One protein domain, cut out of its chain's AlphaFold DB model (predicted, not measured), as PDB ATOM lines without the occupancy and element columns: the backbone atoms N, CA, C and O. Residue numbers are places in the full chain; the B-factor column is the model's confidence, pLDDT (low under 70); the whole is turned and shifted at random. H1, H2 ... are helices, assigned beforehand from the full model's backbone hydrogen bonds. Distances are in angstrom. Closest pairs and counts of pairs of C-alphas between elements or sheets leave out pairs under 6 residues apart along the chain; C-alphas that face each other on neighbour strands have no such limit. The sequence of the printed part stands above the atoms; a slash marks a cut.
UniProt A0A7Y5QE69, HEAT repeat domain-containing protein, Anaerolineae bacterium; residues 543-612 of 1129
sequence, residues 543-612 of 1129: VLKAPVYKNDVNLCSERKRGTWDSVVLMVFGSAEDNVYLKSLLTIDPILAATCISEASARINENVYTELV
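AT A GLANCE: This is residues 543 to 612 of the 1129 residues of the protein "HEAT repeat domain-containing protein" of Anaerolineae bacterium (UniProt A0A7Y5QE69). Four short helices make a small body with a helical hairpin, H2 and H3, in its middle, H1 at one side of it and H4 at the other; from this body a long loop without a named element, within residues 543 to 564, reaches out to about Val 553 and folds back, and this loop makes much of the length. The 70 printed residues hold four named helices in the order H1, H2, H3, H4 and no named strand, and the class is all helix. The whole is compact, with a radius of gyration of the C-alphas of 12.7 A, yet its outline is elongated, spanning 42 by 24 by 18 A.

HOW THE PARTS SIT: Start at Val 543 and pass through residues 543 to 564, whose C-alphas lie 10 to 25 A from the mean of all C-alphas, to reach H1, residues 565 to 571. A tight link leads to H2, residues 577 to 587; the two are close but not clearly touching, their closest C-alphas, of Val 571 and Asp 577, being 7.9 A apart. After one residue comes H3, residues 589 to 598, which forms a helical hairpin with H2: they touch at a shallow tilt of 30 degrees, opposite ways, with the closest C-alphas, of Leu 585 and Ala 592, 5.6 A apart. H3 only just touches H1, with 3 pairs of C-alphas within 8 A, the closest those of Leu 569 and Cys 595 at 5.9 A; the tilt is steep, 56 degrees. Last comes H4, residues 605 to 612, which touches H2 at a shallow tilt of 27 degrees, the same way, with the C-alphas of Lys 582 and Val 607 closest at 6.3 A. H4 only just touches H3, with 3 pairs within 8 A, the closest C-alphas being those of Pro 589 and Leu 611 at 6.7 A. H1 and H4 are apart. In H1, H3 and H4 every O i to N i+4 pair is within hydrogen-bond range; in H2, 5 of 7 are.

IN THESE COORDINATES: Find C-alpha 565 at (52.729, 162.238, -18.012), where H1 begins; it runs 10.1 A to C-alpha 571. H2, the longest helix, covers 15.3 A from C-alpha 577 at (51.827, 177.302, -14.069) to C-alpha 587. H3 measures 14.3 A, and H4 10.3 A, ending at C-alpha 612 at (37.284, 170.859, -8.098).

THE WHOLE: The two C-alphas farthest apart, of Val 553 and Ala 575, are 42.4 A apart. The printed part has no cut, and no link between the helices is long. The mean pLDDT of the printed part is 73.7, and this model is under 70 at residues 550 to 558, 573 to 576 and 597 to 603.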
ATOM      1  N   VAL A 543      51.001 168.143 -27.656       79.06
ATOM      2  CA  VAL A 543      51.711 166.938 -27.202       79.06
ATOM      3  C   VAL A 543      50.754 165.941 -26.562       79.06
ATOM      4  O   VAL A 543      50.837 164.735 -26.812       79.06
ATOM      5  N   LEU A 544      49.824 166.435 -25.744       81.19
ATOM      6  CA  LEU A 544      48.867 165.599 -25.042       81.19
ATOM      7  C   LEU A 544      47.691 165.223 -25.935       81.19
ATOM      8  O   LEU A 544      47.036 166.058 -26.552       81.19
ATOM      9  N   LYS A 545      47.405 163.923 -25.950       78.00
ATOM     10  CA  LYS A 545      46.178 163.357 -26.506       78.00
ATOM     11  C   LYS A 545      45.187 163.115 -25.373       78.00
ATOM     12  O   LYS A 545      45.589 163.020 -24.215       78.00
ATOM     13  N   ALA A 546      43.911 162.961 -25.727       75.12
ATOM     14  CA  ALA A 546      42.879 162.594 -24.764       75.12
ATOM     15  C   ALA A 546      43.284 161.322 -23.982       75.12
ATOM     16  O   ALA A 546      43.782 160.367 -24.596       75.12
ATOM     17  N   PRO A 547      43.095 161.297 -22.650       78.62
ATOM     18  CA  PRO A 547      43.497 160.171 -21.819       78.62
ATOM     19  C   PRO A 547      42.752 158.891 -22.196       78.62
ATOM     20  O   PRO A 547      41.559 158.898 -22.502       78.62
ATOM     21  N   VAL A 548      43.471 157.769 -22.142       76.38
ATOM     22  CA  VAL A 548      42.906 156.439 -22.380       76.38
ATOM     23  C   VAL A 548      42.626 155.782 -21.038       76.38
ATOM     24  O   VAL A 548      43.505 155.719 -20.180       76.38
ATOM     25  N   TYR A 549      41.427 155.240 -20.877       72.69
ATOM     26  CA  TYR A 549      41.013 154.546 -19.663       72.69
ATOM     27  C   TYR A 549      41.018 153.034 -19.890       72.69
ATOM     28  O   TYR A 549      40.685 152.557 -20.978       72.69
ATOM     29  N   LYS A 550      41.436 152.262 -18.882       67.00
ATOM     30  CA  LYS A 550      41.293 150.802 -18.921       67.00
ATOM     31  C   LYS A 550      39.808 150.459 -18.811       67.00
ATOM     32  O   LYS A 550      39.166 150.820 -17.828       67.00
ATOM     33  N   ASN A 551      39.276 149.750 -19.806       55.19
ATOM     34  CA  ASN A 551      37.925 149.200 -19.741       55.19
ATOM     35  C   ASN A 551      37.933 147.983 -18.820       55.19
ATOM     36  O   ASN A 551      38.196 146.868 -19.270       55.19
ATOM     37  N   ASP A 552      37.669 148.215 -17.540       51.62
ATOM     38  CA  ASP A 552      37.378 147.145 -16.600       51.62
ATOM     39  C   ASP A 552      35.869 146.887 -16.548       51.62
ATOM     40  O   ASP A 552      35.060 147.818 -16.575       51.62
ATOM     41  N   VAL A 553      35.486 145.613 -16.466       47.03
ATOM     42  CA  VAL A 553      34.083 145.146 -16.525       47.03
ATOM     43  C   VAL A 553      33.248 145.674 -15.337       47.03
ATOM     44  O   VAL A 553      32.023 145.636 -15.368       47.03
ATOM     45  N   ASN A 554      33.907 146.256 -14.329       47.75
ATOM     46  CA  ASN A 554      33.332 146.696 -13.056       47.75
ATOM     47  C   ASN A 554      33.165 148.227 -12.909       47.75
ATOM     48  O   ASN A 554      33.128 148.719 -11.783       47.75
ATOM     49  N   LEU A 555      33.085 149.006 -14.001       49.34
ATOM     50  CA  LEU A 555      32.848 150.473 -13.994       49.34
ATOM     51  C   LEU A 555      33.919 151.336 -13.281       49.34
ATOM     52  O   LEU A 555      33.776 152.556 -13.200       49.34
ATOM     53  N   CYS A 556      35.025 150.751 -12.816       54.44
ATOM     54  CA  CYS A 556      36.178 151.479 -12.282       54.44
ATOM     55  C   CYS A 556      37.256 151.603 -13.349       54.44
ATOM     56  O   CYS A 556      38.234 150.861 -13.363       54.44
ATOM     57  N   SER A 557      37.056 152.536 -14.277       61.41
ATOM     58  CA  SER A 557      38.063 152.794 -15.294       61.41
ATOM     59  C   SER A 557      39.230 153.586 -14.688       61.41
ATOM     60  O   SER A 557      39.070 154.686 -14.145       61.41
ATOM     61  N   GLU A 558      40.420 152.995 -14.734       65.06
ATOM     62  CA  GLU A 558      41.652 153.665 -14.327       65.06
ATOM     63  C   GLU A 558      42.257 154.393 -15.524       65.06
ATOM     64  O   GLU A 558      42.406 153.814 -16.611       65.06
ATOM     65  N   ARG A 559      42.650 155.655 -15.319       76.94
ATOM     66  CA  ARG A 559      43.435 156.407 -16.301       76.94
ATOM     67  C   ARG A 559      44.747 155.667 -16.567       76.94
ATOM     68  O   ARG A 559      45.580 155.513 -15.674       76.94
ATOM     69  N   LYS A 560      44.965 155.220 -17.804       74.00
ATOM     70  CA  LYS A 560      46.246 154.637 -18.210       74.00
ATOM     71  C   LYS A 560      47.282 155.754 -18.287       74.00
ATOM     72  O   LYS A 560      47.067 156.744 -18.982       74.00
ATOM     73  N   ARG A 561      48.419 155.560 -17.615       70.50
ATOM     74  CA  ARG A 561      49.545 156.498 -17.664       70.50
ATOM     75  C   ARG A 561      49.982 156.725 -19.117       70.50
ATOM     76  O   ARG A 561      50.270 155.765 -19.839       70.50
ATOM     77  N   GLY A 562      49.978 157.983 -19.541       70.69
ATOM     78  CA  GLY A 562      50.437 158.428 -20.848       70.69
ATOM     79  C   GLY A 562      51.962 158.483 -20.919       70.69
ATOM     80  O   GLY A 562      52.649 158.582 -19.904       70.69
ATOM     81  N   THR A 563      52.504 158.447 -22.139       73.38
ATOM     82  CA  THR A 563      53.957 158.537 -22.387       73.38
ATOM     83  C   THR A 563      54.556 159.867 -21.938       73.38
ATOM     84  O   THR A 563      55.734 159.924 -21.608       73.38
ATOM     85  N   TRP A 564      53.744 160.927 -21.918       83.12
ATOM     86  CA  TRP A 564      54.159 162.290 -21.592       83.12
ATOM     87  C   TRP A 564      53.826 162.708 -20.159       83.12
ATOM     88  O   TRP A 564      54.194 163.805 -19.761       83.12
ATOM     89  N   ASP A 565      53.169 161.860 -19.361       78.69
ATOM     90  CA  ASP A 565      52.729 162.238 -18.012       78.69
ATOM     91  C   ASP A 565      53.902 162.669 -17.121       78.69
ATOM     92  O   ASP A 565      53.791 163.641 -16.378       78.69
ATOM     93  N   SER A 566      55.043 161.970 -17.196       74.81
ATOM     94  CA  SER A 566      56.233 162.339 -16.421       74.81
ATOM     95  C   SER A 566      56.812 163.684 -16.857       74.81
ATOM     96  O   SER A 566      57.158 164.492 -15.999       74.81
ATOM     97  N   VAL A 567      56.824 163.955 -18.164       82.94
ATOM     98  CA  VAL A 567      57.271 165.226 -18.753       82.94
ATOM     99  C   VAL A 567      56.343 166.377 -18.365       82.94
ATOM    100  O   VAL A 567      56.821 167.440 -17.986       82.94
ATOM    101  N   VAL A 568      55.023 166.178 -18.392       83.12
ATOM    102  CA  VAL A 568      54.040 167.199 -17.984       83.12
ATOM    103  C   VAL A 568      54.238 167.603 -16.530       83.12
ATOM    104  O   VAL A 568      54.175 168.780 -16.207       83.12
ATOM    105  N   LEU A 569      54.570 166.658 -15.657       76.25
ATOM    106  CA  LEU A 569      54.843 166.956 -14.250       76.25
ATOM    107  C   LEU A 569      56.145 167.757 -14.054       76.25
ATOM    108  O   LEU A 569      56.247 168.522 -13.102       76.25
ATOM    109  N   MET A 570      57.088 167.677 -14.999       77.81
ATOM    110  CA  MET A 570      58.289 168.527 -15.049       77.81
ATOM    111  C   MET A 570      58.026 169.927 -15.641       77.81
ATOM    112  O   MET A 570      58.886 170.802 -15.539       77.81
ATOM    113  N   VAL A 571      56.865 170.166 -16.271       79.56
ATOM    114  CA  VAL A 571      56.490 171.488 -16.810       79.56
ATOM    115  C   VAL A 571      56.176 172.466 -15.674       79.56
ATOM    116  O   VAL A 571      56.492 173.650 -15.778       79.56
ATOM    117  N   PHE A 572      55.598 172.003 -14.573       71.12
ATOM    118  CA  PHE A 572      55.194 172.874 -13.467       71.12
ATOM    119  C   PHE A 572      56.389 173.285 -12.590       71.12
ATOM    120  O   PHE A 572      57.373 172.553 -12.482       71.12
ATOM    121  N   GLY A 573      56.333 174.463 -11.968       63.06
ATOM    122  CA  GLY A 573      57.416 175.044 -11.165       63.06
ATOM    123  C   GLY A 573      57.791 176.485 -11.534       63.06
ATOM    124  O   GLY A 573      58.912 176.906 -11.250       63.06
ATOM    125  N   SER A 574      56.903 177.224 -12.209       62.44
ATOM    126  CA  SER A 574      57.131 178.581 -12.732       62.44
ATOM    127  C   SER A 574      55.921 179.510 -12.527       62.44
ATOM    128  O   SER A 574      54.821 179.067 -12.222       62.44
ATOM    129  N   ALA A 575      56.081 180.824 -12.722       55.12
ATOM    130  CA  ALA A 575      54.974 181.784 -12.565       55.12
ATOM    131  C   ALA A 575      53.795 181.551 -13.543       55.12
ATOM    132  O   ALA A 575      52.670 181.975 -13.278       55.12
ATOM    133  N   GLU A 576      54.041 180.856 -14.658       65.44
ATOM    134  CA  GLU A 576      53.061 180.572 -15.717       65.44
ATOM    135  C   GLU A 576      52.230 179.303 -15.473       65.44
ATOM    136  O   GLU A 576      51.371 178.962 -16.289       65.44
ATOM    137  N   ASP A 577      52.443 178.604 -14.354       71.94
ATOM    138  CA  ASP A 577      51.827 177.302 -14.069       71.94
ATOM    139  C   ASP A 577      50.294 177.323 -14.192       71.94
ATOM    140  O   ASP A 577      49.695 176.361 -14.661       71.94
ATOM    141  N   ASN A 578      49.651 178.450 -13.879       73.44
ATOM    142  CA  ASN A 578      48.201 178.625 -13.996       73.44
ATOM    143  C   ASN A 578      47.679 178.566 -15.441       73.44
ATOM    144  O   ASN A 578      46.575 178.069 -15.673       73.44
ATOM    145  N   VAL A 579      48.455 179.051 -16.416       79.19
ATOM    146  CA  VAL A 579      48.085 178.997 -17.840       79.19
ATOM    147  C   VAL A 579      48.126 177.548 -18.316       79.19
ATOM    148  O   VAL A 579      47.163 177.059 -18.907       79.19
ATOM    149  N   TYR A 580      49.204 176.838 -17.977       79.56
ATOM    150  CA  TYR A 580      49.367 175.428 -18.315       79.56
ATOM    151  C   TYR A 580      48.346 174.542 -17.597       79.56
ATOM    152  O   TYR A 580      47.771 173.665 -18.235       79.56
ATOM    153  N   LEU A 581      48.046 174.796 -16.318       80.56
ATOM    154  CA  LEU A 581      47.010 174.074 -15.574       80.56
ATOM    155  C   LEU A 581      45.628 174.268 -16.196       80.56
ATOM    156  O   LEU A 581      44.900 173.292 -16.350       80.56
ATOM    157  N   LYS A 582      45.280 175.488 -16.622       83.69
ATOM    158  CA  LYS A 582      44.001 175.747 -17.298       83.69
ATOM    159  C   LYS A 582      43.897 175.000 -18.631       83.69
ATOM    160  O   LYS A 582      42.855 174.429 -18.934       83.69
ATOM    161  N   SER A 583      44.971 174.971 -19.422       84.88
ATOM    162  CA  SER A 583      45.017 174.171 -20.654       84.88
ATOM    163  C   SER A 583      45.017 172.666 -20.387       84.88
ATOM    164  O   SER A 583      44.466 171.910 -21.177       84.88
ATOM    165  N   LEU A 584      45.629 172.209 -19.294       85.88
ATOM    166  CA  LEU A 584      45.641 170.799 -18.923       85.88
ATOM    167  C   LEU A 584      44.272 170.346 -18.424       85.88
ATOM    168  O   LEU A 584      43.845 169.253 -18.767       85.88
ATOM    169  N   LEU A 585      43.563 171.196 -17.680       85.62
ATOM    170  CA  LEU A 585      42.229 170.919 -17.156       85.62
ATOM    171  C   LEU A 585      41.232 170.558 -18.267       85.62
ATOM    172  O   LEU A 585      40.410 169.662 -18.083       85.62
ATOM    173  N   THR A 586      41.327 171.212 -19.429       84.00
ATOM    174  CA  THR A 586      40.448 170.934 -20.576       84.00
ATOM    175  C   THR A 586      40.794 169.635 -21.309       84.00
ATOM    176  O   THR A 586      39.931 169.074 -21.982       84.00
ATOM    177  N   ILE A 587      42.031 169.146 -21.185       85.25
ATOM    178  CA  ILE A 587      42.512 167.924 -21.848       85.25
ATOM    179  C   ILE A 587      42.376 166.711 -20.919       85.25
ATOM    180  O   ILE A 587      41.910 165.649 -21.331       85.25
ATOM    181  N   ASP A 588      42.823 166.861 -19.674       86.81
ATOM    182  CA  ASP A 588      42.990 165.798 -18.694       86.81
ATOM    183  C   ASP A 588      42.904 166.336 -17.249       86.81
ATOM    184  O   ASP A 588      43.924 166.661 -16.626       86.81
ATOM    185  N   PRO A 589      41.688 166.416 -16.676       85.88
ATOM    186  CA  PRO A 589      41.483 166.948 -15.329       85.88
ATOM    187  C   PRO A 589      42.154 166.095 -14.238       85.88
ATOM    188  O   PRO A 589      42.516 166.612 -13.185       85.88
ATOM    189  N   ILE A 590      42.367 164.797 -14.480       83.44
ATOM    190  CA  ILE A 590      43.013 163.898 -13.511       83.44
ATOM    191  C   ILE A 590      44.517 164.173 -13.446       83.44
ATOM    192  O   ILE A 590      45.092 164.267 -12.357       83.44
ATOM    193  N   LEU A 591      45.161 164.340 -14.607       82.25
ATOM    194  CA  LEU A 591      46.568 164.734 -14.651       82.25
ATOM    195  C   LEU A 591      46.755 166.146 -14.081       82.25
ATOM    196  O   LEU A 591      47.720 166.362 -13.351       82.25
ATOM    197  N   ALA A 592      45.818 167.070 -14.325       84.81
ATOM    198  CA  ALA A 592      45.831 168.401 -13.713       84.81
ATOM    199  C   ALA A 592      45.806 168.333 -12.177       84.81
ATOM    200  O   ALA A 592      46.639 168.965 -11.534       84.81
ATOM    201  N   ALA A 593      44.929 167.512 -11.589       78.50
ATOM    202  CA  ALA A 593      44.882 167.315 -10.139       78.50
ATOM    203  C   ALA A 593      46.187 166.733  -9.574       78.50
ATOM    204  O   ALA A 593      46.677 167.201  -8.550       78.50
ATOM    205  N   THR A 594      46.793 165.775 -10.283       77.00
ATOM    206  CA  THR A 594      48.105 165.217  -9.910       77.00
ATOM    207  C   THR A 594      49.179 166.308  -9.919       77.00
ATOM    208  O   THR A 594      49.966 166.425  -8.984       77.00
ATOM    209  N   CYS A 595      49.177 167.158 -10.951       76.31
ATOM    210  CA  CYS A 595      50.106 168.278 -11.049       76.31
ATOM    211  C   CYS A 595      49.903 169.281  -9.917       76.31
ATOM    212  O   CYS A 595      50.891 169.762  -9.392       76.31
ATOM    213  N   ILE A 596      48.668 169.558  -9.499       75.38
ATOM    214  CA  ILE A 596      48.391 170.429  -8.350       75.38
ATOM    215  C   ILE A 596      48.900 169.822  -7.042       75.38
ATOM    216  O   ILE A 596      49.536 170.525  -6.267       75.38
ATOM    217  N   SER A 597      48.670 168.527  -6.813       69.81
ATOM    218  CA  SER A 597      49.148 167.861  -5.595       69.81
ATOM    219  C   SER A 597      50.679 167.823  -5.498       69.81
ATOM    220  O   SER A 597      51.240 167.912  -4.409       69.81
ATOM    221  N   GLU A 598      51.371 167.722  -6.639       63.88
ATOM    222  CA  GLU A 598      52.835 167.632  -6.688       63.88
ATOM    223  C   GLU A 598      53.529 168.991  -6.883       63.88
ATOM    224  O   GLU A 598      54.690 169.162  -6.505       63.88
ATOM    225  N   ALA A 599      52.846 169.984  -7.458       58.06
ATOM    226  CA  ALA A 599      53.389 171.317  -7.666       58.06
ATOM    227  C   ALA A 599      53.171 172.187  -6.423       58.06
ATOM    228  O   ALA A 599      52.056 172.551  -6.076       58.06
ATOM    229  N   SER A 600      54.261 172.644  -5.806       50.88
ATOM    230  CA  SER A 600      54.259 173.662  -4.740       50.88
ATOM    231  C   SER A 600      53.878 175.081  -5.207       50.88
ATOM    232  O   SER A 600      54.177 176.057  -4.520       50.88
ATOM    233  N   ALA A 601      53.291 175.238  -6.395       50.97
ATOM    234  CA  ALA A 601      53.002 176.546  -6.972       50.97
ATOM    235  C   ALA A 601      51.741 177.174  -6.357       50.97
ATOM    236  O   ALA A 601      50.779 176.485  -6.026       50.97
ATOM    237  N   ARG A 602      51.718 178.511  -6.252       57.22
ATOM    238  CA  ARG A 602      50.496 179.271  -5.940       57.22
ATOM    239  C   ARG A 602      49.520 179.145  -7.109       57.22
ATOM    240  O   ARG A 602      49.606 179.883  -8.094       57.22
ATOM    241  N   ILE A 603      48.613 178.188  -6.998       68.19
ATOM    242  CA  ILE A 603      47.558 177.985  -7.983       68.19
ATOM    243  C   ILE A 603      46.504 179.070  -7.788       68.19
ATOM    244  O   ILE A 603      46.135 179.418  -6.669       68.19
ATOM    245  N   ASN A 604      46.041 179.634  -8.896       76.44
ATOM    246  CA  ASN A 604      44.962 180.601  -8.906       76.44
ATOM    247  C   ASN A 604      43.678 179.925  -8.407       76.44
ATOM    248  O   ASN A 604      43.259 178.904  -8.958       76.44
ATOM    249  N   GLU A 605      43.039 180.533  -7.410       78.19
ATOM    250  CA  GLU A 605      41.801 180.057  -6.789       78.19
ATOM    251  C   GLU A 605      40.697 179.766  -7.816       78.19
ATOM    252  O   GLU A 605      39.973 178.781  -7.684       78.19
ATOM    253  N   ASN A 606      40.632 180.527  -8.915       82.69
ATOM    254  CA  ASN A 606      39.672 180.286  -9.994       82.69
ATOM    255  C   ASN A 606      39.931 178.963 -10.732       82.69
ATOM    256  O   ASN A 606      38.988 178.231 -11.020       82.69
ATOM    257  N   VAL A 607      41.196 178.649 -11.037       82.56
ATOM    258  CA  VAL A 607      41.573 177.409 -11.746       82.56
ATOM    259  C   VAL A 607      41.373 176.205 -10.830       82.56
ATOM    260  O   VAL A 607      40.874 175.170 -11.267       82.56
ATOM    261  N   TYR A 608      41.710 176.360  -9.548       84.19
ATOM    262  CA  TYR A 608      41.469 175.340  -8.534       84.19
ATOM    263  C   TYR A 608      39.969 175.049  -8.367       84.19
ATOM    264  O   TYR A 608      39.548 173.897  -8.446       84.19
ATOM    265  N   THR A 609      39.149 176.095  -8.236       86.50
ATOM    266  CA  THR A 609      37.686 175.979  -8.119       86.50
ATOM    267  C   THR A 609      37.078 175.312  -9.353       86.50
ATOM    268  O   THR A 609      36.194 174.462  -9.230       86.50
ATOM    269  N   GLU A 610      37.561 175.652 -10.552       88.25
ATOM    270  CA  GLU A 610      37.113 175.027 -11.798       88.25
ATOM    271  C   GLU A 610      37.459 173.531 -11.837       88.25
ATOM    272  O   GLU A 610      36.579 172.722 -12.134       88.25
ATOM    273  N   LEU A 611      38.689 173.152 -11.459       87.81
ATOM    274  CA  LEU A 611      39.101 171.750 -11.358       87.81
ATOM    275  C   LEU A 611      38.231 170.978 -10.368       87.81
ATOM    276  O   LEU A 611      37.699 169.924 -10.719       87.81
ATOM    277  N   VAL A 612      38.089 171.491  -9.146       88.81
ATOM    278  CA  VAL A 612      37.284 170.859  -8.098       88.81
ATOM    279  C   VAL A 612      35.861 170.642  -8.594       88.81
ATOM    280  O   VAL A 612      35.346 169.530  -8.493       88.81
TER     281      VAL A 612